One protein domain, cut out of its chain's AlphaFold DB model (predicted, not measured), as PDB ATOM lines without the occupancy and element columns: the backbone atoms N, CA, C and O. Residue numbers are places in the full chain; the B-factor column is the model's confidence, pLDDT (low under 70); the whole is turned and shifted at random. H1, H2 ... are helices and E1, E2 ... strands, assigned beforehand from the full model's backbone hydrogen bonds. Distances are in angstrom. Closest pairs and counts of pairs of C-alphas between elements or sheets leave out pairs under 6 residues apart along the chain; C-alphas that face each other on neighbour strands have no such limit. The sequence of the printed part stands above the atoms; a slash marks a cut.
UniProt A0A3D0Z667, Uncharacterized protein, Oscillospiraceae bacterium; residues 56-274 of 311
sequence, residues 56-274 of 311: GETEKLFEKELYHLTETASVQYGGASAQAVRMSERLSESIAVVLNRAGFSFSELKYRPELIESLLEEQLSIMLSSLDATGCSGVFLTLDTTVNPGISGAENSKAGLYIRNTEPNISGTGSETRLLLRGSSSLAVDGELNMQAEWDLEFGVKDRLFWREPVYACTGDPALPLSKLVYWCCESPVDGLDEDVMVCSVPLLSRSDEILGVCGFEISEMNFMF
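AT A GLANCE: This is residues 56 to 274 of the 311 residues of an uncharacterized protein of Oscillospiraceae bacterium (UniProt A0A3D0Z667). A strongly twisted sheet of eight strands has helices over both faces: H1, H3 and H4 over one, H6 over the other. The very long helix H1 runs over E7 and E8, and its residues 56 to 72 stick out from the body as a free arm that makes much of the length. The printed part has 219 residues with seven named helices and eight named strands; along the chain come H1 to H4, then E1 to E3, then H5, then E4 and E5, then H6, then E6 to E8, and last H7; the class is mixed, helices and strands, and the neighbour pairs of the branched sheet are antiparallel but for E3 and E4, which are parallel. The whole is compact by its radius of gyration of the C-alphas, 18.0 A, yet elongated, spanning 68 by 42 by 32 A.

IN THESE COORDINATES: The strands are E1, residues 138 to 143; E2, 157 to 165, 24.1 A long; E3, 178 to 182; E4, 194 to 200; E5, 202 to 204; E6, 231 to 233; E7, 245 to 253, 25.2 A; and E8, 259 to 268, 27.1 A. H1, residues 56 to 102, is 67.7 A long, from C-alpha 56 at (51.512, -17.879, -31.968). The other helices are H2, 106 to 111; H3, 113 to 121; H4, 124 to 134, 15.7 A; H5, 186 to 189; H6, 209 to 220, 15.6 A; and H7, 269 to 274, ending at C-alpha 274 (53.579, 8.016, -19.754).

HOW THE PARTS SIT: E1 E2 E3 and E6 E7 E8 are meanders, each strand the antiparallel neighbour of the one before. E1 has E2 on one side, with N 141 and O 161 within hydrogen-bond range at 2.9 A, and E8 on the other side, with N 142 and O 262 within hydrogen-bond range at 2.8 A. E2 bends by 58 degrees at residue 160 and also has E5 as neighbour (N 203 and O 158, 2.8 A). E3, H5 and E4 form a strand-helix-strand unit, parallel strands with a helix between, its crossover right-handed. H1 is on the sheet at a height of 8.6 A; its closest C-alphas to E8 are Ala 84 and Gly 264, 5.4 A. H1 and H4 touch at Ala 80 and Thr 134, 5.7 A, a shallow tilt of 17 degrees, opposite ways. H6, on the opposite face, comes closest to E7 at Pro 214 and Pro 251, 5.5 A. H5 and H7 only graze the sheet; H2 is only just not on it, with 4 pairs of C-alphas within 10 A. Each O i to N i+4 pair is within hydrogen-bond range in H1, H4 and H7, but 3 of 5 in H3, 7 of 8 in H6 and 0 of 2 in H2, which has 2 of 3 O i to N i+3 pairs; H5 is too short for such a pair.

THE WHOLE: The farthest C-alphas, Gly 56 and Gly 103, are 69.2 A apart. The printed part has no cut; the links E1 to E2, E2 to E3 and E6 to E7 are long. Mean pLDDT of the printed part is 89.6, under 70 at residues 56, 169 to 176 and 189 to 192.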
ATOM      1  N   GLY A  56      52.853 -18.355 -31.615       62.97
ATOM      2  CA  GLY A  56      51.512 -17.879 -31.968       62.97
ATOM      3  C   GLY A  56      50.755 -17.223 -30.807       62.97
ATOM      4  O   GLY A  56      49.842 -16.438 -31.042       62.97
ATOM      5  N   GLU A  57      51.111 -17.529 -29.556       70.31
ATOM      6  CA  GLU A  57      50.553 -16.843 -28.382       70.31
ATOM      7  C   GLU A  57      51.219 -15.479 -28.174       70.31
ATOM      8  O   GLU A  57      50.533 -14.502 -27.882       70.31
ATOM      9  N   THR A  58      52.532 -15.392 -28.413       74.44
ATOM     10  CA  THR A  58      53.287 -14.132 -28.358       74.44
ATOM     11  C   THR A  58      52.864 -13.159 -29.463       74.44
ATOM     12  O   THR A  58      52.634 -11.988 -29.185       74.44
ATOM     13  N   GLU A  59      52.693 -13.631 -30.701       81.56
ATOM     14  CA  GLU A  59      52.227 -12.803 -31.824       81.56
ATOM     15  C   GLU A  59      50.851 -12.191 -31.537       81.56
ATOM     16  O   GLU A  59      50.688 -10.977 -31.606       81.56
ATOM     17  N   LYS A  60      49.886 -13.008 -31.099       82.81
ATOM     18  CA  LYS A  60      48.542 -12.532 -30.736       82.81
ATOM     19  C   LYS A  60      48.551 -11.536 -29.582       82.81
ATOM     20  O   LYS A  60      47.705 -10.644 -29.543       82.81
ATOM     21  N   LEU A  61      49.467 -11.700 -28.627       83.19
ATOM     22  CA  LEU A  61      49.635 -10.744 -27.538       83.19
ATOM     23  C   LEU A  61      50.121  -9.393 -28.077       83.19
ATOM     24  O   LEU A  61      49.506  -8.378 -27.767       83.19
ATOM     25  N   PHE A  62      51.159  -9.383 -28.919       85.19
ATOM     26  CA  PHE A  62      51.663  -8.154 -29.537       85.19
ATOM     27  C   PHE A  62      50.636  -7.493 -30.457       85.19
ATOM     28  O   PHE A  62      50.499  -6.277 -30.419       85.19
ATOM     29  N   GLU A  63      49.885  -8.263 -31.246       87.88
ATOM     30  CA  GLU A  63      48.803  -7.726 -32.079       87.88
ATOM     31  C   GLU A  63      47.726  -7.049 -31.231       87.88
ATOM     32  O   GLU A  63      47.281  -5.946 -31.550       87.88
ATOM     33  N   LYS A  64      47.320  -7.689 -30.128       87.12
ATOM     34  CA  LYS A  64      46.337  -7.127 -29.200       87.12
ATOM     35  C   LYS A  64      46.858  -5.847 -28.547       87.12
ATOM     36  O   LYS A  64      46.109  -4.876 -28.453       87.12
ATOM     37  N   GLU A  65      48.112  -5.848 -28.108       86.50
ATOM     38  CA  GLU A  65      48.729  -4.695 -27.453       86.50
ATOM     39  C   GLU A  65      48.899  -3.526 -28.424       86.50
ATOM     40  O   GLU A  65      48.483  -2.406 -28.137       86.50
ATOM     41  N   LEU A  66      49.408  -3.798 -29.629       89.31
ATOM     42  CA  LEU A  66      49.525  -2.807 -30.691       89.31
ATOM     43  C   LEU A  66      48.159  -2.217 -31.046       89.31
ATOM     44  O   LEU A  66      48.048  -1.003 -31.204       89.31
ATOM     45  N   TYR A  67      47.120  -3.050 -31.147       91.25
ATOM     46  CA  TYR A  67      45.756  -2.584 -31.388       91.25
ATOM     47  C   TYR A  67      45.282  -1.643 -30.273       91.25
ATOM     48  O   TYR A  67      44.775  -0.561 -30.560       91.25
ATOM     49  N   HIS A  68      45.480  -2.019 -29.007       90.31
ATOM     50  CA  HIS A  68      45.073  -1.208 -27.859       90.31
ATOM     51  C   HIS A  68      45.801   0.145 -27.801       90.31
ATOM     52  O   HIS A  68      45.163   1.188 -27.622       90.31
ATOM     53  N   LEU A  69      47.122   0.150 -27.993       91.19
ATOM     54  CA  LEU A  69      47.929   1.373 -28.010       91.19
ATOM     55  C   LEU A  69      47.583   2.262 -29.207       91.19
ATOM     56  O   LEU A  69      47.439   3.472 -29.056       91.19
ATOM     57  N   THR A  70      47.364   1.666 -30.381       92.12
ATOM     58  CA  THR A  70      46.934   2.401 -31.580       92.12
ATOM     59  C   THR A  70      45.569   3.046 -31.375       92.12
ATOM     60  O   THR A  70      45.386   4.205 -31.746       92.12
ATOM     61  N   GLU A  71      44.615   2.340 -30.766       93.25
ATOM     62  CA  GLU A  71      43.290   2.888 -30.461       93.25
ATOM     63  C   GLU A  71      43.393   4.039 -29.450       93.25
ATOM     64  O   GLU A  71      42.828   5.112 -29.663       93.25
ATOM     65  N   THR A  72      44.184   3.863 -28.390       91.75
ATOM     66  CA  THR A  72      44.392   4.889 -27.356       91.75
ATOM     67  C   THR A  72      45.053   6.143 -27.936       91.75
ATOM     68  O   THR A  72      44.586   7.262 -27.701       91.75
ATOM     69  N   ALA A  73      46.096   5.974 -28.754       92.44
ATOM     70  CA  ALA A  73      46.733   7.066 -29.482       92.44
ATOM     71  C   ALA A  73      45.749   7.737 -30.455       92.44
ATOM     72  O   ALA A  73      45.637   8.961 -30.471       92.44
ATOM     73  N   SER A  74      44.964   6.963 -31.206       93.19
ATOM     74  CA  SER A  74      43.973   7.503 -32.147       93.19
ATOM     75  C   SER A  74      42.919   8.361 -31.445       93.19
ATOM     76  O   SER A  74      42.587   9.447 -31.929       93.19
ATOM     77  N   VAL A  75      42.431   7.930 -30.279       93.50
ATOM     78  CA  VAL A  75      41.487   8.700 -29.458       93.50
ATOM     79  C   VAL A  75      42.126   9.993 -28.945       93.50
ATOM     80  O   VAL A  75      41.514  11.056 -29.066       93.50
ATOM     81  N   GLN A  76      43.352   9.937 -28.412       92.56
ATOM     82  CA  GLN A  76      44.046  11.126 -27.906       92.56
ATOM     83  C   GLN A  76      44.294  12.150 -29.017       92.56
ATOM     84  O   GLN A  76      43.905  13.312 -28.887       92.56
ATOM     85  N   TYR A  77      44.935  11.732 -30.109       94.38
ATOM     86  CA  TYR A  77      45.333  12.629 -31.192       94.38
ATOM     87  C   TYR A  77      44.105  13.141 -31.953       94.38
ATOM     88  O   TYR A  77      44.012  14.335 -32.238       94.38
ATOM     89  N   GLY A  78      43.102  12.289 -32.193       95.19
ATOM     90  CA  GLY A  78      41.822  12.708 -32.764       95.19
ATOM     91  C   GLY A  78      41.082  13.716 -31.877       95.19
ATOM     92  O   GLY A  78      40.545  14.709 -32.376       95.19
ATOM     93  N   GLY A  79      41.102  13.513 -30.555       95.62
ATOM     94  CA  GLY A  79      40.551  14.449 -29.574       95.62
ATOM     95  C   GLY A  79      41.268  15.801 -29.575       95.62
ATOM     96  O   GLY A  79      40.606  16.841 -29.618       95.62
ATOM     97  N   ALA A  80      42.604  15.789 -29.601       96.31
ATOM     98  CA  ALA A  80      43.436  16.986 -29.694       96.31
ATOM     99  C   ALA A  80      43.168  17.760 -30.993       96.31
ATOM    100  O   ALA A  80      42.919  18.962 -30.943       96.31
ATOM    101  N   SER A  81      43.096  17.077 -32.140       97.44
ATOM    102  CA  SER A  81      42.738  17.688 -33.427       97.44
ATOM    103  C   SER A  81      41.359  18.341 -33.401       97.44
ATOM    104  O   SER A  81      41.203  19.490 -33.812       97.44
ATOM    105  N   ALA A  82      40.346  17.648 -32.875       97.31
ATOM    106  CA  ALA A  82      38.999  18.202 -32.775       97.31
ATOM    107  C   ALA A  82      38.941  19.418 -31.835       97.31
ATOM    108  O   ALA A  82      38.223  20.381 -32.110       97.31
ATOM    109  N   GLN A  83      39.689  19.392 -30.727       97.62
ATOM    110  CA  GLN A  83      39.784  20.539 -29.828       97.62
ATOM    111  C   GLN A  83      40.571  21.694 -30.456       97.62
ATOM    112  O   GLN A  83      40.203  22.839 -30.217       97.62
ATOM    113  N   ALA A  84      41.591  21.425 -31.275       97.94
ATOM    114  CA  ALA A  84      42.389  22.461 -31.929       97.94
ATOM    115  C   ALA A  84      41.538  23.252 -32.929       97.94
ATOM    116  O   ALA A  84      41.584  24.479 -32.944       97.94
ATOM    117  N   VAL A  85      40.669  22.564 -33.678       97.88
ATOM    118  CA  VAL A  85      39.670  23.196 -34.557       97.88
ATOM    119  C   VAL A  85      38.724  24.094 -33.757       97.88
ATOM    120  O   VAL A  85      38.590  25.272 -34.077       97.88
ATOM    121  N   ARG A  86      38.129  23.585 -32.667       97.94
ATOM    122  CA  ARG A  86      37.246  24.388 -31.798       97.94
ATOM    123  C   ARG A  86      37.965  25.587 -31.178       97.94
ATOM    124  O   ARG A  86      37.369  26.646 -31.006       97.94
ATOM    125  N   MET A  87      39.222  25.408 -30.781       98.19
ATOM    126  CA  MET A  87      40.041  26.473 -30.214       98.19
ATOM    127  C   MET A  87      40.323  27.547 -31.262       98.19
ATOM    128  O   MET A  87      40.132  28.718 -30.956       98.19
ATOM    129  N   SER A  88      40.687  27.159 -32.486       98.12
ATOM    130  CA  SER A  88      40.881  28.088 -33.602       98.12
ATOM    131  C   SER A  88      39.634  28.938 -33.857       98.12
ATOM    132  O   SER A  88      39.722  30.163 -33.853       98.12
ATOM    133  N   GLU A  89      38.449  28.325 -33.955       97.56
ATOM    134  CA  GLU A  89      37.187  29.055 -34.160       97.56
ATOM    135  C   GLU A  89      36.917  30.075 -33.042       97.56
ATOM    136  O   GLU A  89      36.588  31.234 -33.308       97.56
ATOM    137  N   ARG A  90      37.101  29.664 -31.780       98.12
ATOM    138  CA  ARG A  90      36.906  30.531 -30.608       98.12
ATOM    139  C   ARG A  90      37.916  31.673 -30.553       98.12
ATOM    140  O   ARG A  90      37.539  32.792 -30.213       98.12
ATOM    141  N   LEU A  91      39.183  31.398 -30.864       98.44
ATOM    142  CA  LEU A  91      40.245  32.401 -30.909       98.44
ATOM    143  C   LEU A  91      39.991  33.407 -32.030       98.44
ATOM    144  O   LEU A  91      40.018  34.604 -31.775       98.44
ATOM    145  N   SER A  92      39.660  32.946 -33.237       97.62
ATOM    146  CA  SER A  92      39.286  33.813 -34.358       97.62
ATOM    147  C   SER A  92      38.109  34.730 -34.024       97.62
ATOM    148  O   SER A  92      38.148  35.926 -34.323       97.62
ATOM    149  N   GLU A  93      37.063  34.202 -33.379       97.25
ATOM    150  CA  GLU A  93      35.918  35.010 -32.949       97.25
ATOM    151  C   GLU A  93      36.305  36.031 -31.873       97.25
ATOM    152  O   GLU A  93      35.955  37.207 -31.984       97.25
ATOM    153  N   SER A  94      37.059  35.602 -30.861       97.75
ATOM    154  CA  SER A  94      37.540  36.464 -29.780       97.75
ATOM    155  C   SER A  94      38.429  37.595 -30.309       97.75
ATOM    156  O   SER A  94      38.169  38.764 -30.025       97.75
ATOM    157  N   ILE A  95      39.399  37.283 -31.173       97.31
ATOM    158  CA  ILE A  95      40.267  38.264 -31.838       97.31
ATOM    159  C   ILE A  95      39.426  39.282 -32.615       97.31
ATOM    160  O   ILE A  95      39.635  40.486 -32.474       97.31
ATOM    161  N   ALA A  96      38.428  38.832 -33.382       96.19
ATOM    162  CA  ALA A  96      37.544  39.734 -34.119       96.19
ATOM    163  C   ALA A  96      36.754  40.674 -33.188       96.19
ATOM    164  O   ALA A  96      36.589  41.855 -33.501       96.19
ATOM    165  N   VAL A  97      36.281  40.179 -32.039       96.06
ATOM    166  CA  VAL A  97      35.584  40.990 -31.028       96.06
ATOM    167  C   VAL A  97      36.518  42.031 -30.409       96.06
ATOM    168  O   VAL A  97      36.135  43.201 -30.321       96.06
ATOM    169  N   VAL A  98      37.732  41.636 -30.014       95.44
ATOM    170  CA  VAL A  98      38.723  42.540 -29.406       95.44
ATOM    171  C   VAL A  98      39.120  43.644 -30.385       95.44
ATOM    172  O   VAL A  98      39.071  44.824 -30.034       95.44
ATOM    173  N   LEU A  99      39.422  43.282 -31.635       94.00
ATOM    174  CA  LEU A  99      39.783  44.226 -32.694       94.00
ATOM    175  C   LEU A  99      38.651  45.214 -33.001       94.00
ATOM    176  O   LEU A  99      38.875  46.425 -33.030       94.00
ATOM    177  N   ASN A 100      37.415  44.723 -33.135       93.75
ATOM    178  CA  ASN A 100      36.252  45.577 -33.376       93.75
ATOM    179  C   ASN A 100      35.990  46.535 -32.199       93.75
ATOM    180  O   ASN A 100      35.714  47.714 -32.407       93.75
ATOM    181  N   ARG A 101      36.137  46.061 -30.952       94.06
ATOM    182  CA  ARG A 101      36.008  46.904 -29.752       94.06
ATOM    183  C   ARG A 101      37.075  48.000 -29.704       94.06
ATOM    184  O   ARG A 101      36.776  49.107 -29.264       94.06
ATOM    185  N   ALA A 102      38.292  47.696 -30.146       89.38
ATOM    186  CA  ALA A 102      39.389  48.656 -30.217       89.38
ATOM    187  C   ALA A 102      39.298  49.589 -31.444       89.38
ATOM    188  O   ALA A 102      39.965  50.620 -31.471       89.38
ATOM    189  N   GLY A 103      38.449  49.267 -32.428       91.69
ATOM    190  CA  GLY A 103      38.262  50.057 -33.645       91.69
ATOM    191  C   GLY A 103      39.363  49.861 -34.689       91.69
ATOM    192  O   GLY A 103      39.614  50.781 -35.465       91.69
ATOM    193  N   PHE A 104      40.011  48.693 -34.710       89.75
ATOM    194  CA  PHE A 104      41.092  48.360 -35.644       89.75
ATOM    195  C   PHE A 104      40.788  47.071 -36.413       89.75
ATOM    196  O   PHE A 104      40.041  46.210 -35.952       89.75
ATOM    197  N   SER A 105      41.398  46.919 -37.583       91.38
ATOM    198  CA  SER A 105      41.474  45.660 -38.324       91.38
ATOM    199  C   SER A 105      42.762  44.898 -37.997       91.38
ATOM    200  O   SER A 105      43.741  45.477 -37.526       91.38
ATOM    201  N   PHE A 106      42.795  43.596 -38.294       92.69
ATOM    202  CA  PHE A 106      43.991  42.774 -38.076       92.69
ATOM    203  C   PHE A 106      45.203  43.307 -38.862       92.69
ATOM    204  O   PHE A 106      46.297  43.442 -38.320       92.69
ATOM    205  N   SER A 107      44.983  43.726 -40.112       90.38
ATOM    206  CA  SER A 107      46.020  44.283 -40.993       90.38
ATOM    207  C   SER A 107      46.699  45.562 -40.469       90.38
ATOM    208  O   SER A 107      47.798  45.910 -40.914       90.38
ATOM    209  N   GLU A 108      46.063  46.265 -39.525       90.69
ATOM    210  CA  GLU A 108      46.581  47.493 -38.914       90.69
ATOM    211  C   GLU A 108      47.502  47.225 -37.714       90.69
ATOM    212  O   GLU A 108      48.252  48.123 -37.326       90.69
ATOM    213  N   LEU A 109      47.523  45.997 -37.172       90.44
ATOM    214  CA  LEU A 109      48.351  45.631 -36.013       90.44
ATOM    215  C   LEU A 109      49.846  45.856 -36.257       90.44
ATOM    216  O   LEU A 109      50.553  46.306 -35.360       90.44
ATOM    217  N   LYS A 110      50.324  45.651 -37.489       88.19
ATOM    218  CA  LYS A 110      51.725  45.908 -37.866       88.19
ATOM    219  C   LYS A 110      52.165  47.366 -37.685       88.19
ATOM    220  O   LYS A 110      53.358  47.645 -37.634       88.19
ATOM    221  N   TYR A 111      51.216  48.305 -37.637       89.50
ATOM    222  CA  TYR A 111      51.485  49.726 -37.402       89.50
ATOM    223  C   TYR A 111      51.280  50.135 -35.941       89.50
ATOM    224  O   TYR A 111      51.599  51.268 -35.590       89.50
ATOM    225  N   ARG A 112      50.720  49.240 -35.120       89.25
ATOM    226  CA  ARG A 112      50.363  49.462 -33.714       89.25
ATOM    227  C   ARG A 112      50.823  48.270 -32.857       89.25
ATOM    228  O   ARG A 112      49.984  47.619 -32.227       89.25
ATOM    229  N   PRO A 113      52.130  47.937 -32.858       87.25
ATOM    230  CA  PRO A 113      52.648  46.774 -32.144       87.25
ATOM    231  C   PRO A 113      52.345  46.803 -30.640       87.25
ATOM    232  O   PRO A 113      52.221  45.751 -30.024       87.25
ATOM    233  N   GLU A 114      52.134  47.988 -30.059       88.25
ATOM    234  CA  GLU A 114      51.750  48.162 -28.658       88.25
ATOM    235  C   GLU A 114      50.386  47.548 -28.291       88.25
ATOM    236  O   GLU A 114      50.095  47.377 -27.113       88.25
ATOM    237  N   LEU A 115      49.540  47.222 -29.275       91.19
ATOM    238  CA  LEU A 115      48.233  46.592 -29.046       91.19
ATOM    239  C   LEU A 115      48.300  45.060 -29.050       91.19
ATOM    240  O   LEU A 115      47.374  44.402 -28.572       91.19
ATOM    241  N   ILE A 116      49.375  44.483 -29.596       93.88
ATOM    242  CA  ILE A 116      49.504  43.036 -29.806       93.88
ATOM    243  C   ILE A 116      49.546  42.291 -28.474       93.88
ATOM    244  O   ILE A 116      48.888  41.264 -28.335       93.88
ATOM    245  N   GLU A 117      50.268  42.828 -27.491       92.25
ATOM    246  CA  GLU A 117      50.354  42.255 -26.146       92.25
ATOM    247  C   GLU A 117      48.964  42.121 -25.518       92.25
ATOM    248  O   GLU A 117      48.516  41.003 -25.276       92.25
ATOM    249  N   SER A 118      48.215  43.225 -25.405       91.75
ATOM    250  CA  SER A 118      46.849  43.195 -24.861       91.75
ATOM    251  C   SER A 118      45.907  42.258 -25.624       91.75
ATOM    252  O   SER A 118      45.062  41.598 -25.024       91.75
ATOM    253  N   LEU A 119      46.059  42.158 -26.951       95.12
ATOM    254  CA  LEU A 119      45.251  41.259 -27.774       95.12
ATOM    255  C   LEU A 119      45.525  39.789 -27.432       95.12
ATOM    256  O   LEU A 119      44.577  39.004 -27.362       95.12
ATOM    257  N   LEU A 120      46.797  39.423 -27.245       95.69
ATOM    258  CA  LEU A 120      47.230  38.069 -26.898       95.69
ATOM    259  C   LEU A 120      46.836  37.696 -25.466       95.69
ATOM    260  O   LEU A 120      46.330  36.596 -25.256       95.69
ATOM    261  N   GLU A 121      47.002  38.606 -24.503       93.00
ATOM    262  CA  GLU A 121      46.612  38.390 -23.102       93.00
ATOM    263  C   GLU A 121      45.122  38.024 -22.981       93.00
ATOM    264  O   GLU A 121      44.762  37.075 -22.281       93.00
ATOM    265  N   GLU A 122      44.243  38.672 -23.756       94.62
ATOM    266  CA  GLU A 122      42.811  38.335 -23.781       94.62
ATOM    267  C   GLU A 122      42.512  36.917 -24.307       94.62
ATOM    268  O   GLU A 122      41.450  36.357 -24.016       94.62
ATOM    269  N   GLN A 123      43.442  36.298 -25.042       96.62
ATOM    270  CA  GLN A 123      43.283  34.938 -25.564       96.62
ATOM    271  C   GLN A 123      43.730  33.852 -24.581       96.62
ATOM    272  O   GLN A 123      43.350  32.686 -24.743       96.62
ATOM    273  N   LEU A 124      44.493  34.215 -23.546       94.12
ATOM    274  CA  LEU A 124      45.124  33.263 -22.632       94.12
ATOM    275  C   LEU A 124      44.101  32.323 -21.980       94.12
ATOM    276  O   LEU A 124      44.293  31.107 -21.946       94.12
ATOM    277  N   SER A 125      42.960  32.859 -21.544       93.12
ATOM    278  CA  SER A 125      41.896  32.063 -20.917       93.12
ATOM    279  C   SER A 125      41.334  30.966 -21.837       93.12
ATOM    280  O   SER A 125      41.069  29.846 -21.383       93.12
ATOM    281  N   ILE A 126      41.186  31.252 -23.139       96.75
ATOM    282  CA  ILE A 126      40.708  30.293 -24.146       96.75
ATOM    283  C   ILE A 126      41.757  29.204 -24.361       96.75
ATOM    284  O   ILE A 126      41.395  28.024 -24.412       96.75
ATOM    285  N   MET A 127      43.033  29.585 -24.452       96.31
ATOM    286  CA  MET A 127      44.149  28.658 -24.641       96.31
ATOM    287  C   MET A 127      44.288  27.699 -23.458       96.31
ATOM    288  O   MET A 127      44.265  26.487 -23.655       96.31
ATOM    289  N   LEU A 128      44.341  28.221 -22.229       92.50
ATOM    290  CA  LEU A 128      44.499  27.416 -21.015       92.50
ATOM    291  C   LEU A 128      43.316  26.467 -20.800       92.50
ATOM    292  O   LEU A 128      43.519  25.273 -20.601       92.50
ATOM    293  N   SER A 129      42.080  26.958 -20.949       92.00
ATOM    294  CA  SER A 129      40.890  26.099 -20.836       92.00
ATOM    295  C   SER A 129      40.881  24.986 -21.888       92.00
ATOM    296  O   SER A 129      40.357  23.899 -21.652       92.00
ATOM    297  N   SER A 130      41.415  25.264 -23.081       94.69
ATOM    298  CA  SER A 130      41.486  24.277 -24.157       94.69
ATOM    299  C   SER A 130      42.601  23.263 -23.921       94.69
ATOM    300  O   SER A 130      42.382  22.082 -24.170       94.69
ATOM    301  N   LEU A 131      43.749  23.692 -23.389       93.00
ATOM    302  CA  LEU A 131      44.839  22.813 -22.967       93.00
ATOM    303  C   LEU A 131      44.362  21.822 -21.898       93.00
ATOM    304  O   LEU A 131      44.474  20.611 -22.097       93.00
ATOM    305  N   ASP A 132      43.726  22.327 -20.836       88.75
ATOM    306  CA  ASP A 132      43.194  21.515 -19.733       88.75
ATOM    307  C   ASP A 132      42.182  20.459 -20.223       88.75
ATOM    308  O   ASP A 132      42.097  19.360 -19.678       88.75
ATOM    309  N   ALA A 133      41.430  20.760 -21.289       88.75
ATOM    310  CA  ALA A 133      40.435  19.855 -21.861       88.75
ATOM    311  C   ALA A 133      41.022  18.725 -22.734       88.75
ATOM    312  O   ALA A 133      40.306  17.773 -23.042       88.75
ATOM    313  N   THR A 134      42.286  18.819 -23.164       88.19
ATOM    314  CA  THR A 134      42.923  17.809 -24.041       88.19
ATOM    315  C   THR A 134      43.885  16.873 -23.314       88.19
ATOM    316  O   THR A 134      44.136  15.760 -23.783       88.19
ATOM    317  N   GLY A 135      44.469  17.325 -22.201       83.81
ATOM    318  CA  GLY A 135      45.611  16.657 -21.576       83.81
ATOM    319  C   GLY A 135      46.843  16.576 -22.492       83.81
ATOM    320  O   GLY A 135      47.625  15.630 -22.388       83.81
ATOM    321  N   CYS A 136      46.974  17.520 -23.429       93.12
ATOM    322  CA  CYS A 136      48.209  17.777 -24.167       93.12
ATOM    323  C   CYS A 136      49.245  18.446 -23.249       93.12
ATOM    324  O   CYS A 136      48.886  19.024 -22.222       93.12
ATOM    325  N   SER A 137      50.527  18.371 -23.609       93.62
ATOM    326  CA  SER A 137      51.628  18.971 -22.840       93.62
ATOM    327  C   SER A 137      51.848  20.444 -23.156       93.62
ATOM    328  O   SER A 137      52.495  21.127 -22.375       93.62
ATOM    329  N   GLY A 138      51.301  20.972 -24.251       95.19
ATOM    330  CA  GLY A 138      51.408  22.395 -24.551       95.19
ATOM    331  C   GLY A 138      50.313  22.924 -25.464       95.19
ATOM    332  O   GLY A 138      49.609  22.165 -26.130       95.19
ATOM    333  N   VAL A 139      50.168  24.246 -25.473       97.12
ATOM    334  CA  VAL A 139      49.245  25.010 -26.320       97.12
ATOM    335  C   VAL A 139      49.953  26.239 -26.867       97.12
ATOM    336  O   VAL A 139      50.663  26.929 -26.134       97.12
ATOM    337  N   PHE A 140      49.736  26.541 -28.143       97.94
ATOM    338  CA  PHE A 140      50.311  27.723 -28.772       97.94
ATOM    339  C   PHE A 140      49.303  28.473 -29.642       97.94
ATOM    340  O   PHE A 140      48.323  27.918 -30.148       97.94
ATOM    341  N   LEU A 141      49.576  29.761 -29.796       98.38
ATOM    342  CA  LEU A 141      48.901  30.717 -30.658       98.38
ATOM    343  C   LEU A 141      49.987  31.588 -31.277       98.38
ATOM    344  O   LEU A 141      50.767  32.192 -30.552       98.38
ATOM    345  N   THR A 142      50.014  31.692 -32.595       97.75
ATOM    346  CA  THR A 142      50.959  32.521 -33.341       97.75
ATOM    347  C   THR A 142      50.166  33.354 -34.337       97.75
ATOM    348  O   THR A 142      49.446  32.798 -35.159       97.75
ATOM    349  N   LEU A 143      50.267  34.678 -34.265       97.25
ATOM    350  CA  LEU A 143      49.571  35.607 -35.155       97.25
ATOM    351  C   LEU A 143      50.475  36.019 -36.321       97.25
ATOM    352  O   LEU A 143      51.686  36.145 -36.153       97.25
ATOM    353  N   ASP A 144      49.896  36.295 -37.492       95.62
ATOM    354  CA  ASP A 144      50.626  36.816 -38.657       95.62
ATOM    355  C   ASP A 144      50.967  38.313 -38.520       95.62
ATOM    356  O   ASP A 144      50.630  39.152 -39.351       95.62
ATOM    357  N   THR A 145      51.608  38.670 -37.411       95.00
ATOM    358  CA  THR A 145      52.080  40.019 -37.096       95.00
ATOM    359  C   THR A 145      53.292  39.934 -36.173       95.00
ATOM    360  O   THR A 145      53.539  38.893 -35.574       95.00
ATOM    361  N   THR A 146      54.040  41.028 -36.041       95.12
ATOM    362  CA  THR A 146      55.196  41.129 -35.141       95.12
ATOM    363  C   THR A 146      55.092  42.364 -34.256       95.12
ATOM    364  O   THR A 146      54.617  43.416 -34.689       95.12
ATOM    365  N   VAL A 147      55.571  42.248 -33.020       93.06
ATOM    366  CA  VAL A 147      55.752  43.360 -32.075       93.06
ATOM    367  C   VAL A 147      56.928  44.263 -32.455       93.06
ATOM    368  O   VAL A 147      57.039  45.377 -31.948       93.06
ATOM    369  N   ASN A 148      57.806  43.817 -33.360       91.94
ATOM    370  CA  ASN A 148      58.978  44.568 -33.782       91.94
ATOM    371  C   ASN A 148      59.134  44.592 -35.314       91.94
ATOM    372  O   ASN A 148      60.014  43.940 -35.871       91.94
ATOM    373  N   PRO A 149      58.337  45.398 -36.034       89.00
ATOM    374  CA  PRO A 149      58.397  45.459 -37.497       89.00
ATOM    375  C   PRO A 149      59.694  46.085 -38.049       89.00
ATOM    376  O   PRO A 149      59.916  46.063 -39.257       89.00
ATOM    377  N   GLY A 150      60.533  46.691 -37.198       87.81
ATOM    378  CA  GLY A 150      61.729  47.434 -37.608       87.81
ATOM    379  C   GLY A 150      63.010  46.604 -37.727       87.81
ATOM    380  O   GLY A 150      64.016  47.128 -38.210       87.81
ATOM    381  N   ILE A 151      63.012  45.345 -37.280       89.06
ATOM    382  CA  ILE A 151      64.201  44.482 -37.342       89.06
ATOM    383  C   ILE A 151      64.334  43.790 -38.699       89.06
ATOM    384  O   ILE A 151      63.359  43.513 -39.395       89.06
ATOM    385  N   SER A 152      65.571  43.474 -39.077       90.50
ATOM    386  CA  SER A 152      65.828  42.643 -40.254       90.50
ATOM    387  C   SER A 152      65.271  41.236 -40.026       90.50
ATOM    388  O   SER A 152      65.608  40.610 -39.025       90.50
ATOM    389  N   GLY A 153      64.479  40.720 -40.969       89.06
ATOM    390  CA  GLY A 153      63.860  39.396 -40.857       89.06
ATOM    391  C   GLY A 153      62.529  39.373 -40.096       89.06
ATOM    392  O   GLY A 153      62.038  38.285 -39.797       89.06
ATOM    393  N   ALA A 154      61.947  40.540 -39.789       90.75
ATOM    394  CA  ALA A 154      60.670  40.688 -39.087       90.75
ATOM    395  C   ALA A 154      59.510  39.907 -39.735       90.75
ATOM    396  O   ALA A 154      58.578  39.504 -39.051       90.75
ATOM    397  N   GLU A 155      59.572  39.619 -41.038       90.94
ATOM    398  CA  GLU A 155      58.589  38.786 -41.733       90.94
ATOM    399  C   GLU A 155      58.534  37.334 -41.227       90.94
ATOM    400  O   GLU A 155      57.501  36.679 -41.376       90.94
ATOM    401  N   ASN A 156      59.618  36.852 -40.607       94.50
ATOM    402  CA  ASN A 156      59.722  35.522 -40.004       94.50
ATOM    403  C   ASN A 156      59.551  35.542 -38.479       94.50
ATOM    404  O   ASN A 156      59.612  34.479 -37.865       94.50
ATOM    405  N   SER A 157      59.373  36.718 -37.876       95.25
ATOM    406  CA  SER A 157      59.088  36.862 -36.451       95.25
ATOM    407  C   SER A 157      57.587  37.011 -36.272       95.25
ATOM    408  O   SER A 157      56.968  37.841 -36.940       95.25
ATOM    409  N   LYS A 158      56.981  36.175 -35.433       96.31
ATOM    410  CA  LYS A 158      55.531  36.160 -35.236       96.31
ATOM    411  C   LYS A 158      55.185  36.272 -33.766       96.31
ATOM    412  O   LYS A 158      55.626  35.461 -32.954       96.31
ATOM    413  N   ALA A 159      54.369  37.257 -33.429       96.38
ATOM    414  CA  ALA A 159      53.885  37.454 -32.078       96.38
ATOM    415  C   ALA A 159      52.915  36.338 -31.691       96.38
ATOM    416  O   ALA A 159      52.110  35.877 -32.505       96.38
ATOM    417  N   GLY A 160      52.957  35.911 -30.436       96.88
ATOM    418  CA  GLY A 160      52.072  34.855 -29.982       96.88
ATOM    419  C   GLY A 160      52.329  34.413 -28.552       96.88
ATOM    420  O   GLY A 160      53.132  35.011 -27.845       96.88
ATOM    421  N   LEU A 161      51.647  33.343 -28.157       96.75
ATOM    422  CA  LEU A 161      51.764  32.707 -26.852       96.75
ATOM    423  C   LEU A 161      52.105  31.228 -27.014       96.75
ATOM    424  O   LEU A 161      51.517  30.550 -27.855       96.75
ATOM    425  N   TYR A 162      53.000  30.714 -26.178       96.19
ATOM    426  CA  TYR A 162      53.259  29.280 -26.046       96.19
ATOM    427  C   TYR A 162      53.377  28.922 -24.576       96.19
ATOM    428  O   TYR A 162      54.264  29.426 -23.884       96.19
ATOM    429  N   ILE A 163      52.478  28.056 -24.119       94.00
ATOM    430  CA  ILE A 163      52.428  27.575 -22.746       94.00
ATOM    431  C   ILE A 163      52.573  26.055 -22.751       94.00
ATOM    432  O   ILE A 163      51.819  25.370 -23.444       94.00
ATOM    433  N   ARG A 164      53.498  25.526 -21.947       92.50
ATOM    434  CA  ARG A 164      53.607  24.092 -21.649       92.50
ATOM    435  C   ARG A 164      53.035  23.794 -20.266       92.50
ATOM    436  O   ARG A 164      53.186  24.595 -19.352       92.50
ATOM    437  N   ASN A 165      52.380  22.652 -20.107       89.44
ATOM    438  CA  ASN A 165      52.013  22.074 -18.821       89.44
ATOM    439  C   ASN A 165      52.955  20.900 -18.540       89.44
ATOM    440  O   ASN A 165      52.965  19.929 -19.294       89.44
ATOM    441  N   THR A 166      53.723  20.977 -17.453       82.94
ATOM    442  CA  THR A 166      54.650  19.913 -17.037       82.94
ATOM    443  C   THR A 166      53.933  18.691 -16.467       82.94
ATOM    444  O   THR A 166      54.510  17.609 -16.413       82.94
ATOM    445  N   GLU A 167      52.666  18.833 -16.069       80.19
ATOM    446  CA  GLU A 167      51.854  17.766 -15.478       80.19
ATOM    447  C   GLU A 167      50.511  17.584 -16.218       80.19
ATOM    448  O   GLU A 167      49.434  17.659 -15.624       80.19
ATOM    449  N   PRO A 168      50.526  17.285 -17.530       73.50
ATOM    450  CA  PRO A 168      49.318  17.249 -18.369       73.50
ATOM    451  C   PRO A 168      48.343  16.105 -18.039       73.50
ATOM    452  O   PRO A 168      47.227  16.061 -18.554       73.50
ATOM    453  N   ASN A 169      48.763  15.156 -17.199       69.81
ATOM    454  CA  ASN A 169      47.968  13.997 -16.786       69.81
ATOM    455  C   ASN A 169      47.263  14.189 -15.436       69.81
ATOM    456  O   ASN A 169      46.479  13.328 -15.040       69.81
ATOM    457  N   ILE A 170      47.534  15.287 -14.728       63.78
ATOM    458  CA  ILE A 170      46.951  15.563 -13.417       63.78
ATOM    459  C   ILE A 170      45.893  16.653 -13.588       63.78
ATOM    460  O   ILE A 170      46.184  17.799 -13.917       63.78
ATOM    461  N   SER A 171      44.629  16.295 -13.371       59.00
ATOM    462  CA  SER A 171      43.537  17.267 -13.401       59.00
ATOM    463  C   SER A 171      43.639  18.227 -12.214       59.00
ATOM    464  O   SER A 171      43.775  17.790 -11.073       59.00
ATOM    465  N   GLY A 172      43.488  19.530 -12.468       53.50
ATOM    466  CA  GLY A 172      43.461  20.550 -11.414       53.50
ATOM    467  C   GLY A 172      44.832  21.077 -10.988       53.50
ATOM    468  O   GLY A 172      44.923  21.725  -9.946       53.50
ATOM    469  N   THR A 173      45.884  20.834 -11.774       57.66
ATOM    470  CA  THR A 173      47.171  21.516 -11.607       57.66
ATOM    471  C   THR A 173      47.002  23.008 -11.907       57.66
ATOM    472  O   THR A 173      46.467  23.387 -12.950       57.66
ATOM    473  N   GLY A 174      47.383  23.858 -10.952       61.53
ATOM    474  CA  GLY A 174      47.264  25.314 -11.061       61.53
ATOM    475  C   GLY A 174      48.312  25.939 -11.989       61.53
ATOM    476  O   GLY A 174      48.943  25.260 -12.794       61.53
ATOM    477  N   SER A 175      48.534  27.248 -11.853       63.56
ATOM    478  CA  SER A 175      49.584  27.981 -12.584       63.56
ATOM    479  C   SER A 175      51.000  27.441 -12.344       63.56
ATOM    480  O   SER A 175      51.873  27.627 -13.184       63.56
ATOM    481  N   GLU A 176      51.225  26.731 -11.238       67.88
ATOM    482  CA  GLU A 176      52.540  26.222 -10.829       67.88
ATOM    483  C   GLU A 176      53.168  25.245 -11.838       67.88
ATOM    484  O   GLU A 176      54.391  25.207 -11.961       67.88
ATOM    485  N   THR A 177      52.354  24.507 -12.599       79.25
ATOM    486  CA  THR A 177      52.828  23.543 -13.609       79.25
ATOM    487  C   THR A 177      52.887  24.132 -15.018       79.25
ATOM    488  O   THR A 177      53.198  23.422 -15.976       79.25
ATOM    489  N   ARG A 178      52.561  25.421 -15.175       86.62
ATOM    490  CA  ARG A 178      52.448  26.083 -16.476       86.62
ATOM    491  C   ARG A 178      53.675  26.945 -16.754       86.62
ATOM    492  O   ARG A 178      53.984  27.871 -16.005       86.62
ATOM    493  N   LEU A 179      54.348  26.640 -17.858       89.56
ATOM    494  CA  LEU A 179      55.575  27.286 -18.305       89.56
ATOM    495  C   LEU A 179      55.321  28.136 -19.550       89.56
ATOM    496  O   LEU A 179      54.805  27.629 -20.543       89.56
ATOM    497  N   LEU A 180      55.706  29.410 -19.513       92.56
ATOM    498  CA  LEU A 180      55.674  30.322 -20.654       92.56
ATOM    499  C   LEU A 180      56.970  30.192 -21.464       92.56
ATOM    500  O   LEU A 180      58.057  30.466 -20.952       92.56
ATOM    501  N   LEU A 181      56.837  29.821 -22.739       93.31
ATOM    502  CA  LEU A 181      57.945  29.722 -23.696       93.31
ATOM    503  C   LEU A 181      57.917  30.848 -24.729       93.31
ATOM    504  O   LEU A 181      58.971  31.251 -25.208       93.31
ATOM    505  N   ARG A 182      56.737  31.353 -25.102       94.56
ATOM    506  CA  ARG A 182      56.592  32.510 -26.001       94.56
ATOM    507  C   ARG A 182      55.520  33.454 -25.498       94.56
ATOM    508  O   ARG A 182      54.497  32.973 -25.017       94.56
ATOM    509  N   GLY A 183      55.744  34.757 -25.633       93.00
ATOM    510  CA  GLY A 183      54.796  35.798 -25.232       93.00
ATOM    511  C   GLY A 183      55.406  36.856 -24.326       93.00
ATOM    512  O   GLY A 183      56.576  36.761 -23.957       93.00
ATOM    513  N   SER A 184      54.615  37.868 -23.959       89.31
ATOM    514  CA  SER A 184      55.098  38.942 -23.085       89.31
ATOM    515  C   SER A 184      55.539  38.410 -21.726       89.31
ATOM    516  O   SER A 184      54.895  37.545 -21.133       89.31
ATOM    517  N   SER A 185      56.629  38.972 -21.202       85.56
ATOM    518  CA  SER A 185      57.090  38.679 -19.849       85.56
ATOM    519  C   SER A 185      56.112  39.162 -18.770       85.56
ATOM    520  O   SER A 185      56.202  38.677 -17.646       85.56
ATOM    521  N   SER A 186      55.189  40.089 -19.086       83.56
ATOM    522  CA  SER A 186      54.128  40.555 -18.169       83.56
ATOM    523  C   SER A 186      53.337  39.378 -17.589       83.56
ATOM    524  O   SER A 186      53.207  39.260 -16.374       83.56
ATOM    525  N   LEU A 187      52.957  38.430 -18.451       78.31
ATOM    526  CA  LEU A 187      52.211  37.217 -18.110       78.31
ATOM    527  C   LEU A 187      52.921  36.329 -17.078       78.31
ATOM    528  O   LEU A 187      52.274  35.624 -16.305       78.31
ATOM    529  N   ALA A 188      54.256  36.351 -17.053       74.38
ATOM    530  CA  ALA A 188      55.033  35.634 -16.047       74.38
ATOM    531  C   ALA A 188      55.208  36.451 -14.754       74.38
ATOM    532  O   ALA A 188      55.242  35.896 -13.658       74.38
ATOM    533  N   VAL A 189      55.312  37.779 -14.864       64.81
ATOM    534  CA  VAL A 189      55.496  38.689 -13.720       64.81
ATOM    535  C   VAL A 189      54.226  38.807 -12.875       64.81
ATOM    536  O   VAL A 189      54.323  38.876 -11.650       64.81
ATOM    537  N   ASP A 190      53.053  38.750 -13.500       64.81
ATOM    538  CA  ASP A 190      51.756  38.829 -12.816       64.81
ATOM    539  C   ASP A 190      51.385  37.531 -12.064       64.81
ATOM    540  O   ASP A 190      50.346  37.452 -11.405       64.81
ATOM    541  N   GLY A 191      52.269  36.522 -12.085       60.97
ATOM    542  CA  GLY A 191      52.143  35.276 -11.324       60.97
ATOM    543  C   GLY A 191      51.225  34.234 -11.965       60.97
ATOM    544  O   GLY A 191      50.884  33.237 -11.324       60.97
ATOM    545  N   GLU A 192      50.817  34.448 -13.216       62.16
ATOM    546  CA  GLU A 192      49.943  33.524 -13.939       62.16
ATOM    547  C   GLU A 192      50.705  32.324 -14.520       62.16
ATOM    548  O   GLU A 192      50.112  31.252 -14.670       62.16
ATOM    549  N   LEU A 193      52.004  32.482 -14.817       74.38
ATOM    550  CA  LEU A 193      52.867  31.474 -15.445       74.38
ATOM    551  C   LEU A 193      54.316  31.559 -14.934       74.38
ATOM    552  O   LEU A 193      54.816  32.635 -14.618       74.38
ATOM    553  N   ASN A 194      55.029  30.433 -14.926       76.25
ATOM    554  CA  ASN A 194      56.474  30.395 -14.688       76.25
ATOM    555  C   ASN A 194      57.229  30.543 -16.024       76.25
ATOM    556  O   ASN A 194      56.836  29.954 -17.023       76.25
ATOM    557  N   MET A 195      58.317  31.314 -16.082       78.44
ATOM    558  CA  MET A 195      59.080  31.517 -17.328       78.44
ATOM    559  C   MET A 195      60.164  30.442 -17.501       78.44
ATOM    560  O   MET A 195      60.917  30.182 -16.563       78.44
ATOM    561  N   GLN A 196      60.260  29.835 -18.690       77.62
ATOM    562  CA  GLN A 196      61.298  28.841 -19.004       77.62
ATOM    563  C   GLN A 196      62.596  29.511 -19.502       77.62
ATOM    564  O   GLN A 196      62.574  30.655 -19.949       77.62
ATOM    565  N   ALA A 197      63.735  28.814 -19.440       78.56
ATOM    566  CA  ALA A 197      65.027  29.357 -19.877       78.56
ATOM    567  C   ALA A 197      65.071  29.659 -21.389       78.56
ATOM    568  O   ALA A 197      65.719  30.613 -21.808       78.56
ATOM    569  N   GLU A 198      64.339  28.884 -22.189       84.44
ATOM    570  CA  GLU A 198      64.212  29.007 -23.647       84.44
ATOM    571  C   GLU A 198      63.144  30.034 -24.070       84.44
ATOM    572  O   GLU A 198      62.705  30.050 -25.228       84.44
ATOM    573  N   TRP A 199      62.684  30.871 -23.133       92.38
ATOM    574  CA  TRP A 199      61.689  31.903 -23.391       92.38
ATOM    575  C   TRP A 199      62.187  32.950 -24.395       92.38
ATOM    576  O   TRP A 199      63.332  33.399 -24.342       92.38
ATOM    577  N   ASP A 200      61.288  33.368 -25.283       92.44
ATOM    578  CA  ASP A 200      61.469  34.522 -26.165       92.44
ATOM    579  C   ASP A 200      60.119  35.224 -26.378       92.44
ATOM    580  O   ASP A 200      59.056  34.659 -26.116       92.44
ATOM    581  N   LEU A 201      60.128  36.453 -26.874       92.00
ATOM    582  CA  LEU A 201      58.908  37.225 -27.093       92.00
ATOM    583  C   LEU A 201      58.094  36.701 -28.288       92.00
ATOM    584  O   LEU A 201      56.864  36.709 -28.248       92.00
ATOM    585  N   GLU A 202      58.768  36.243 -29.344       95.06
ATOM    586  CA  GLU A 202      58.150  35.885 -30.627       95.06
ATOM    587  C   GLU A 202      58.604  34.514 -31.150       95.06
ATOM    588  O   GLU A 202      59.640  33.963 -30.773       95.06
ATOM    589  N   PHE A 203      57.807  33.945 -32.048       96.25
ATOM    590  CA  PHE A 203      58.137  32.724 -32.770       96.25
ATOM    591  C   PHE A 203      58.981  33.048 -34.000       96.25
ATOM    592  O   PHE A 203      58.598  33.885 -34.818       96.25
ATOM    593  N   GLY A 204      60.080  32.318 -34.181       95.31
ATOM    594  CA  GLY A 204      60.791  32.262 -35.454       95.31
ATOM    595  C   GLY A 204      60.145  31.222 -36.368       95.31
ATOM    596  O   GLY A 204      60.322  30.027 -36.153       95.31
ATOM    597  N   VAL A 205      59.411  31.655 -37.395       95.44
ATOM    598  CA  VAL A 205      58.630  30.751 -38.271       95.44
ATOM    599  C   VAL A 205      59.321  30.388 -39.584       95.44
ATOM    600  O   VAL A 205      58.743  29.707 -40.434       95.44
ATOM    601  N   LYS A 206      60.564  30.841 -39.777       93.94
ATOM    602  CA  LYS A 206      61.325  30.562 -40.995       93.94
ATOM    603  C   LYS A 206      61.499  29.051 -41.173       93.94
ATOM    604  O   LYS A 206      62.076  28.395 -40.316       93.94
ATOM    605  N   ASP A 207      61.016  28.531 -42.300       90.56
ATOM    606  CA  ASP A 207      61.090  27.113 -42.682       90.56
ATOM    607  C   ASP A 207      60.403  26.129 -41.709       90.56
ATOM    608  O   ASP A 207      60.607  24.921 -41.818       90.56
ATOM    609  N   ARG A 208      59.527  26.626 -40.824       93.94
ATOM    610  CA  ARG A 208      58.793  25.820 -39.836       93.94
ATOM    611  C   ARG A 208      57.521  25.204 -40.399       93.94
ATOM    612  O   ARG A 208      56.671  25.906 -40.956       93.94
ATOM    613  N   LEU A 209      57.351  23.902 -40.195       94.25
ATOM    614  CA  LEU A 209      56.207  23.121 -40.661       94.25
ATOM    615  C   LEU A 209      54.918  23.509 -39.936       94.25
ATOM    616  O   LEU A 209      53.893  23.692 -40.596       94.25
ATOM    617  N   PHE A 210      54.969  23.708 -38.612       95.19
ATOM    618  CA  PHE A 210      53.776  24.052 -37.821       95.19
ATOM    619  C   PHE A 210      53.097  25.345 -38.302       95.19
ATOM    620  O   PHE A 210      51.888  25.503 -38.143       95.19
ATOM    621  N   TRP A 211      53.867  26.271 -38.879       95.81
ATOM    622  CA  TRP A 211      53.376  27.522 -39.450       95.81
ATOM    623  C   TRP A 211      53.033  27.367 -40.932       95.81
ATOM    624  O   TRP A 211      51.925  27.682 -41.360       95.81
ATOM    625  N   ARG A 212      53.988  26.881 -41.734       94.81
ATOM    626  CA  ARG A 212      53.890  26.902 -43.198       94.81
ATOM    627  C   ARG A 212      52.781  26.002 -43.730       94.81
ATOM    628  O   ARG A 212      52.079  26.402 -44.652       94.81
ATOM    629  N   GLU A 213      52.639  24.798 -43.187       94.25
ATOM    630  CA  GLU A 213      51.769  23.770 -43.767       94.25
ATOM    631  C   GLU A 213      50.273  24.090 -43.579       94.25
ATOM    632  O   GLU A 213      49.547  24.057 -44.577       94.25
ATOM    633  N   PRO A 214      49.792  24.514 -42.388       92.38
ATOM    634  CA  PRO A 214      48.412  24.984 -42.235       92.38
ATOM    635  C   PRO A 214      48.087  26.200 -43.111       92.38
ATOM    636  O   PRO A 214      47.021  26.261 -43.720       92.38
ATOM    637  N   VAL A 215      49.018  27.158 -43.210       90.75
ATOM    638  CA  VAL A 215      48.853  28.362 -44.041       90.75
ATOM    639  C   VAL A 215      48.772  27.987 -45.523       90.75
ATOM    640  O   VAL A 215      47.884  28.453 -46.237       90.75
ATOM    641  N   TYR A 216      49.653  27.099 -45.989       90.12
ATOM    642  CA  TYR A 216      49.647  26.618 -47.368       90.12
ATOM    643  C   TYR A 216      48.355  25.861 -47.699       90.12
ATOM    644  O   TYR A 216      47.755  26.119 -48.746       90.12
ATOM    645  N   ALA A 217      47.887  24.992 -46.798       87.62
ATOM    646  CA  ALA A 217      46.651  24.235 -46.977       87.62
ATOM    647  C   ALA A 217      45.435  25.153 -47.205       87.62
ATOM    648  O   ALA A 217      44.660  24.903 -48.129       87.62
ATOM    649  N   CYS A 218      45.323  26.261 -46.459       86.44
ATOM    650  CA  CYS A 218      44.295  27.286 -46.694       86.44
ATOM    651  C   CYS A 218      44.386  27.912 -48.088       86.44
ATOM    652  O   CYS A 218      43.375  28.109 -48.755       86.44
ATOM    653  N   THR A 219      45.599  28.258 -48.529       84.56
ATOM    654  CA  THR A 219      45.792  28.937 -49.821       84.56
ATOM    655  C   THR A 219      45.593  28.018 -51.026       84.56
ATOM    656  O   THR A 219      45.227  28.494 -52.100       84.56
ATOM    657  N   GLY A 220      45.838  26.714 -50.864       85.31
ATOM    658  CA  GLY A 220      45.732  25.724 -51.934       85.31
ATOM    659  C   GLY A 220      44.294  25.322 -52.260       85.31
ATOM    660  O   GLY A 220      43.975  25.128 -53.432       85.31
ATOM    661  N   ASP A 221      43.430  25.220 -51.246       84.38
ATOM    662  CA  ASP A 221      42.003  24.928 -51.418       84.38
ATOM    663  C   ASP A 221      41.154  25.671 -50.365       84.38
ATOM    664  O   ASP A 221      40.832  25.119 -49.307       84.38
ATOM    665  N   PRO A 222      40.756  26.926 -50.654       79.50
ATOM    666  CA  PRO A 222      39.985  27.757 -49.727       79.50
ATOM    667  C   PRO A 222      38.594  27.205 -49.381       79.50
ATOM    668  O   PRO A 222      37.948  27.707 -48.468       79.50
ATOM    669  N   ALA A 223      38.095  26.204 -50.117       82.81
ATOM    670  CA  ALA A 223      36.786  25.608 -49.865       82.81
ATOM    671  C   ALA A 223      36.824  24.503 -48.796       82.81
ATOM    672  O   ALA A 223      35.767  23.997 -48.399       82.81
ATOM    673  N   LEU A 224      38.016  24.095 -48.341       86.38
ATOM    674  CA  LEU A 224      38.141  23.067 -47.317       86.38
ATOM    675  C   LEU A 224      37.606  23.566 -45.970       86.38
ATOM    676  O   LEU A 224      37.965  24.651 -45.515       86.38
ATOM    677  N   PRO A 225      36.787  22.760 -45.272       89.62
ATOM    678  CA  PRO A 225      36.391  23.096 -43.916       89.62
ATOM    679  C   PRO A 225      37.611  23.042 -42.989       89.62
ATOM    680  O   PRO A 225      38.504  22.215 -43.180       89.62
ATOM    681  N   LEU A 226      37.605  23.845 -41.922       89.12
ATOM    682  CA  LEU A 226      38.710  23.931 -40.956       89.12
ATOM    683  C   LEU A 226      39.134  22.568 -40.379       89.12
ATOM    684  O   LEU A 226      40.313  22.317 -40.147       89.12
ATOM    685  N   SER A 227      38.189  21.635 -40.232       90.44
ATOM    686  CA  SER A 227      38.447  20.258 -39.789       90.44
ATOM    687  C   SER A 227      39.324  19.427 -40.737       90.44
ATOM    688  O   SER A 227      39.819  18.372 -40.342       90.44
ATOM    689  N   LYS A 228      39.518  19.877 -41.980       91.12
ATOM    690  CA  LYS A 228      40.412  19.281 -42.983       91.12
ATOM    691  C   LYS A 228      41.750  20.011 -43.104       91.12
ATOM    692  O   LYS A 228      42.598  19.557 -43.861       91.12
ATOM    693  N   LEU A 229      41.939  21.091 -42.348       92.31
ATOM    694  CA  LEU A 229      43.152  21.915 -42.335       92.31
ATOM    695  C   LEU A 229      44.028  21.647 -41.100       92.31
ATOM    696  O   LEU A 229      44.949  22.404 -40.810       92.31
ATOM    697  N   VAL A 230      43.736  20.571 -40.366       95.19
ATOM    698  CA  VAL A 230      44.559  20.117 -39.244       95.19
ATOM    699  C   VAL A 230      45.828  19.466 -39.777       95.19
ATOM    700  O   VAL A 230      45.758  18.531 -40.578       95.19
ATOM    701  N   TYR A 231      46.976  19.920 -39.288       95.12
ATOM    702  CA  TYR A 231      48.280  19.403 -39.671       95.12
ATOM    703  C   TYR A 231      49.052  18.897 -38.451       95.12
ATOM    704  O   TYR A 231      49.124  19.586 -37.437       95.12
ATOM    705  N   TRP A 232      49.637  17.705 -38.560       94.38
ATOM    706  CA  TRP A 232      50.518  17.139 -37.540       94.38
ATOM    707  C   TRP A 232      51.955  17.080 -38.047       94.38
ATOM    708  O   TRP A 232      52.195  16.592 -39.153       94.38
ATOM    709  N   CYS A 233      52.907  17.506 -37.220       91.44
ATOM    710  CA  CYS A 233      54.336  17.356 -37.489       91.44
ATOM    711  C   CYS A 233      55.134  17.032 -36.230       91.44
ATOM    712  O   CYS A 233      54.783  17.454 -35.131       91.44
ATOM    713  N   CYS A 234      56.239  16.315 -36.417       90.12
ATOM    714  CA  CYS A 234      57.252  16.081 -35.394       90.12
ATOM    715  C   CYS A 234      58.272  17.228 -35.434       90.12
ATOM    716  O   CYS A 234      59.379  17.082 -35.939       90.12
ATOM    717  N   GLU A 235      57.837  18.416 -35.029       89.12
ATOM    718  CA  GLU A 235      58.673  19.612 -34.966       89.12
ATOM    719  C   GLU A 235      58.179  20.492 -33.816       89.12
ATOM    720  O   GLU A 235      56.980  20.754 -33.716       89.12
ATOM    721  N   SER A 236      59.096  20.977 -32.976       89.75
ATOM    722  CA  SER A 236      58.771  21.968 -31.948       89.75
ATOM    723  C   SER A 236      58.418  23.329 -32.563       89.75
ATOM    724  O   SER A 236      59.098  23.766 -33.498       89.75
ATOM    725  N   PRO A 237      57.430  24.072 -32.019       88.75
ATOM    726  CA  PRO A 237      57.155  25.438 -32.458       88.75
ATOM    727  C   PRO A 237      58.312  26.410 -32.177       88.75
ATOM    728  O   PRO A 237      58.303  27.539 -32.671       88.75
ATOM    729  N   VAL A 238      59.288  26.001 -31.356       91.00
ATOM    730  CA  VAL A 238      60.422  26.819 -30.918       91.00
ATOM    731  C   VAL A 238      61.753  26.090 -31.072       91.00
ATOM    732  O   VAL A 238      61.844  24.872 -30.935       91.00
ATOM    733  N   ASP A 239      62.809  26.866 -31.310       86.44
ATOM    734  CA  ASP A 239      64.187  26.380 -31.271       86.44
ATOM    735  C   ASP A 239      64.653  26.063 -29.851       86.44
ATOM    736  O   ASP A 239      64.271  26.737 -28.895       86.44
ATOM    737  N   GLY A 240      65.554  25.086 -29.746       82.06
ATOM    738  CA  GLY A 240      66.304  24.813 -28.519       82.06
ATOM    739  C   GLY A 240      65.532  24.068 -27.433       82.06
ATOM    740  O   GLY A 240      66.047  23.952 -26.326       82.06
ATOM    741  N   LEU A 241      64.332  23.557 -27.729       85.88
ATOM    742  CA  LEU A 241      63.621  22.684 -26.802       85.88
ATOM    743  C   LEU A 241      64.356  21.339 -26.697       85.88
ATOM    744  O   LEU A 241      64.496  20.640 -27.697       85.88
ATOM    745  N   ASP A 242      64.817  20.992 -25.496       85.19
ATOM    746  CA  ASP A 242      65.532  19.739 -25.195       85.19
ATOM    747  C   ASP A 242      64.556  18.571 -24.956       85.19
ATOM    748  O   ASP A 242      64.610  17.879 -23.941       85.19
ATOM    749  N   GLU A 243      63.572  18.421 -25.843       87.44
ATOM    750  CA  GLU A 243      62.590  17.337 -25.814       87.44
ATOM    751  C   GLU A 243      61.947  17.188 -27.195       87.44
ATOM    752  O   GLU A 243      61.555  18.186 -27.812       87.44
ATOM    753  N   ASP A 244      61.786  15.947 -27.658       90.00
ATOM    754  CA  ASP A 244      61.036  15.668 -28.878       90.00
ATOM    755  C   ASP A 244      59.539  15.900 -28.651       90.00
ATOM    756  O   ASP A 244      58.956  15.544 -27.621       90.00
ATOM    757  N   VAL A 245      58.890  16.526 -29.632       92.31
ATOM    758  CA  VAL A 245      57.472  16.874 -29.544       92.31
ATOM    759  C   VAL A 245      56.758  16.648 -30.867       92.31
ATOM    760  O   VAL A 245      57.313  16.820 -31.954       92.31
ATOM    761  N   MET A 246      55.473  16.328 -30.765       94.00
ATOM    762  CA  MET A 246      54.545  16.344 -31.883       94.00
ATOM    763  C   MET A 246      53.550  17.479 -31.731       94.00
ATOM    764  O   MET A 246      52.920  17.650 -30.689       94.00
ATOM    765  N   VAL A 247      53.374  18.236 -32.804       95.75
ATOM    766  CA  VAL A 247      52.540  19.430 -32.835       95.75
ATOM    767  C   VAL A 247      51.348  19.213 -33.750       95.75
ATOM    768  O   VAL A 247      51.501  18.811 -34.899       95.75
ATOM    769  N   CYS A 248      50.162  19.527 -33.234       96.69
ATOM    770  CA  CYS A 248      48.928  19.676 -33.992       96.69
ATOM    771  C   CYS A 248      48.704  21.157 -34.263       96.69
ATOM    772  O   CYS A 248      48.419  21.892 -33.323       96.69
ATOM    773  N   SER A 249      48.771  21.585 -35.519       97.44
ATOM    774  CA  SER A 249      48.584  22.978 -35.921       97.44
ATOM    775  C   SER A 249      47.345  23.157 -36.799       97.44
ATOM    776  O   SER A 249      47.036  22.323 -37.652       97.44
ATOM    777  N   VAL A 250      46.618  24.248 -36.563       97.44
ATOM    778  CA  VAL A 250      45.369  24.619 -37.237       97.44
ATOM    779  C   VAL A 250      45.407  26.118 -37.554       97.44
ATOM    780  O   VAL A 250      45.773  26.912 -36.683       97.44
ATOM    781  N   PRO A 251      45.021  26.546 -38.768       97.19
ATOM    782  CA  PRO A 251      45.029  27.959 -39.127       97.19
ATOM    783  C   PRO A 251      43.922  28.724 -38.392       97.19
ATOM    784  O   PRO A 251      42.870  28.169 -38.073       97.19
ATOM    785  N   LEU A 252      44.152  30.009 -38.144       96.75
ATOM    786  CA  LEU A 252      43.161  30.959 -37.645       96.75
ATOM    787  C   LEU A 252      42.621  31.755 -38.821       96.75
ATOM    788  O   LEU A 252      43.376  32.455 -39.496       96.75
ATOM    789  N   LEU A 253      41.319  31.654 -39.056       94.50
ATOM    790  CA  LEU A 253      40.654  32.334 -40.161       94.50
ATOM    791  C   LEU A 253      39.713  33.410 -39.634       94.50
ATOM    792  O   LEU A 253      38.974  33.188 -38.673       94.50
ATOM    793  N   SER A 254      39.741  34.581 -40.258       91.75
ATOM    794  CA  SER A 254      38.752  35.626 -40.030       91.75
ATOM    795  C   SER A 254      37.406  35.238 -40.656       91.75
ATOM    796  O   SER A 254      37.305  34.298 -41.441       91.75
ATOM    797  N   ARG A 255      36.344  36.006 -40.374       85.94
ATOM    798  CA  ARG A 255      35.035  35.816 -41.035       85.94
ATOM    799  C   ARG A 255      35.063  36.058 -42.549       85.94
ATOM    800  O   ARG A 255      34.091  35.726 -43.219       85.94
ATOM    801  N   SER A 256      36.113  36.695 -43.063       84.94
ATOM    802  CA  SER A 256      36.339  36.918 -44.493       84.94
ATOM    803  C   SER A 256      37.426  35.999 -45.057       84.94
ATOM    804  O   SER A 256      38.036  36.353 -46.062       84.94
ATOM    805  N   ASP A 257      37.708  34.882 -44.379       85.94
ATOM    806  CA  ASP A 257      38.720  33.886 -44.751       85.94
ATOM    807  C   ASP A 257      40.155  34.448 -44.846       85.94
ATOM    808  O   ASP A 257      41.025  33.885 -45.510       85.94
ATOM    809  N   GLU A 258      40.432  35.562 -44.156       91.00
ATOM    810  CA  GLU A 258      41.794  36.083 -43.994       91.00
ATOM    811  C   GLU A 258      42.542  35.243 -42.953       91.00
ATOM    812  O   GLU A 258      42.009  34.964 -41.878       91.00
ATOM    813  N   ILE A 259      43.785  34.865 -43.254       93.38
ATOM    814  CA  ILE A 259      44.636  34.121 -42.323       93.38
ATOM    815  C   ILE A 259      45.156  35.086 -41.257       93.38
ATOM    816  O   ILE A 259      45.935  35.988 -41.545       93.38
ATOM    817  N   LEU A 260      44.732  34.873 -40.015       95.94
ATOM    818  CA  LEU A 260      45.170  35.640 -38.849       95.94
ATOM    819  C   LEU A 260      46.432  35.045 -38.215       95.94
ATOM    820  O   LEU A 260      47.126  35.718 -37.458       95.94
ATOM    821  N   GLY A 261      46.715  33.767 -38.475       96.75
ATOM    822  CA  GLY A 261      47.809  33.033 -37.850       96.75
ATOM    823  C   GLY A 261      47.538  31.534 -37.764       96.75
ATOM    824  O   GLY A 261      46.755  30.992 -38.543       96.75
ATOM    825  N   VAL A 262      48.158  30.870 -36.791       97.75
ATOM    826  CA  VAL A 262      47.975  29.447 -36.474       97.75
ATOM    827  C   VAL A 262      47.860  29.249 -34.965       97.75
ATOM    828  O   VAL A 262      48.394  30.022 -34.173       97.75
ATOM    829  N   CYS A 263      47.168  28.200 -34.548       98.25
ATOM    830  CA  CYS A 263      47.113  27.779 -33.155       98.25
ATOM    831  C   CYS A 263      47.112  26.256 -33.069       98.25
ATOM    832  O   CYS A 263      46.851  25.568 -34.060       98.25
ATOM    833  N   GLY A 264      47.376  25.721 -31.885       98.06
ATOM    834  CA  GLY A 264      47.477  24.282 -31.766       98.06
ATOM    835  C   GLY A 264      47.916  23.765 -30.415       98.06
ATOM    836  O   GLY A 264      48.000  24.507 -29.436       98.06
ATOM    837  N   PHE A 265      48.200  22.467 -30.398       97.88
ATOM    838  CA  PHE A 265      48.666  21.744 -29.223       97.88
ATOM    839  C   PHE A 265      49.977  21.024 -29.492       97.88
ATOM    840  O   PHE A 265      50.294  20.677 -30.627       97.88
ATOM    841  N   GLU A 266      50.693  20.762 -28.412       95.88
ATOM    842  CA  GLU A 266      51.905  19.959 -28.366       95.88
ATOM    843  C   GLU A 266      51.647  18.706 -27.522       95.88
ATOM    844  O   GLU A 266      51.027  18.777 -26.458       95.88
ATOM    845  N   ILE A 267      52.144  17.567 -27.994       94.44
ATOM    846  CA  ILE A 267      52.308  16.335 -27.228       94.44
ATOM    847  C   ILE A 267      53.806  16.060 -27.143       94.44
ATOM    848  O   ILE A 267      54.452  15.809 -28.159       94.44
ATOM    849  N   SER A 268      54.345  16.113 -25.933       92.75
ATOM    850  CA  SER A 268      55.754  15.865 -25.669       92.75
ATOM    851  C   SER A 268      56.067  14.379 -25.618       92.75
ATOM    852  O   SER A 268      55.187  13.562 -25.316       92.75
ATOM    853  N   GLU A 269      57.325  14.027 -25.870       91.38
ATOM    854  CA  GLU A 269      57.812  12.661 -25.717       91.38
ATOM    855  C   GLU A 269      57.515  12.126 -24.315       91.38
ATOM    856  O   GLU A 269      56.974  11.029 -24.186       91.38
ATOM    857  N   MET A 270      57.735  12.917 -23.261       89.38
ATOM    858  CA  MET A 270      57.413  12.495 -21.899       89.38
ATOM    859  C   MET A 270      55.908  12.229 -21.710       89.38
ATOM    860  O   MET A 270      55.531  11.223 -21.103       89.38
ATOM    861  N   ASN A 271      55.025  13.087 -22.242       90.81
ATOM    862  CA  ASN A 271      53.575  12.851 -22.191       90.81
ATOM    863  C   ASN A 271      53.190  11.556 -22.913       90.81
ATOM    864  O   ASN A 271      52.400  10.768 -22.385       90.81
ATOM    865  N   PHE A 272      53.758  11.340 -24.099       91.81
ATOM    866  CA  PHE A 272      53.531  10.147 -24.899       91.81
ATOM    867  C   PHE A 272      54.024   8.889 -24.180       91.81
ATOM    868  O   PHE A 272      53.270   7.921 -24.058       91.81
ATOM    869  N   MET A 273      55.239   8.935 -23.629       89.38
ATOM    870  CA  MET A 273      55.840   7.850 -22.866       89.38
ATOM    871  C   MET A 273      54.915   7.422 -21.729       89.38
ATOM    872  O   MET A 273      54.550   6.256 -21.669       89.38
ATOM    873  N   PHE A 274      54.454   8.351 -20.883       86.38
ATOM    874  CA  PHE A 274      53.579   8.016 -19.754       86.38
ATOM    875  C   PHE A 274      52.196   7.493 -20.158       86.38
ATOM    876  O   PHE A 274      51.608   6.709 -19.413       86.38
TER     877      PHE A 274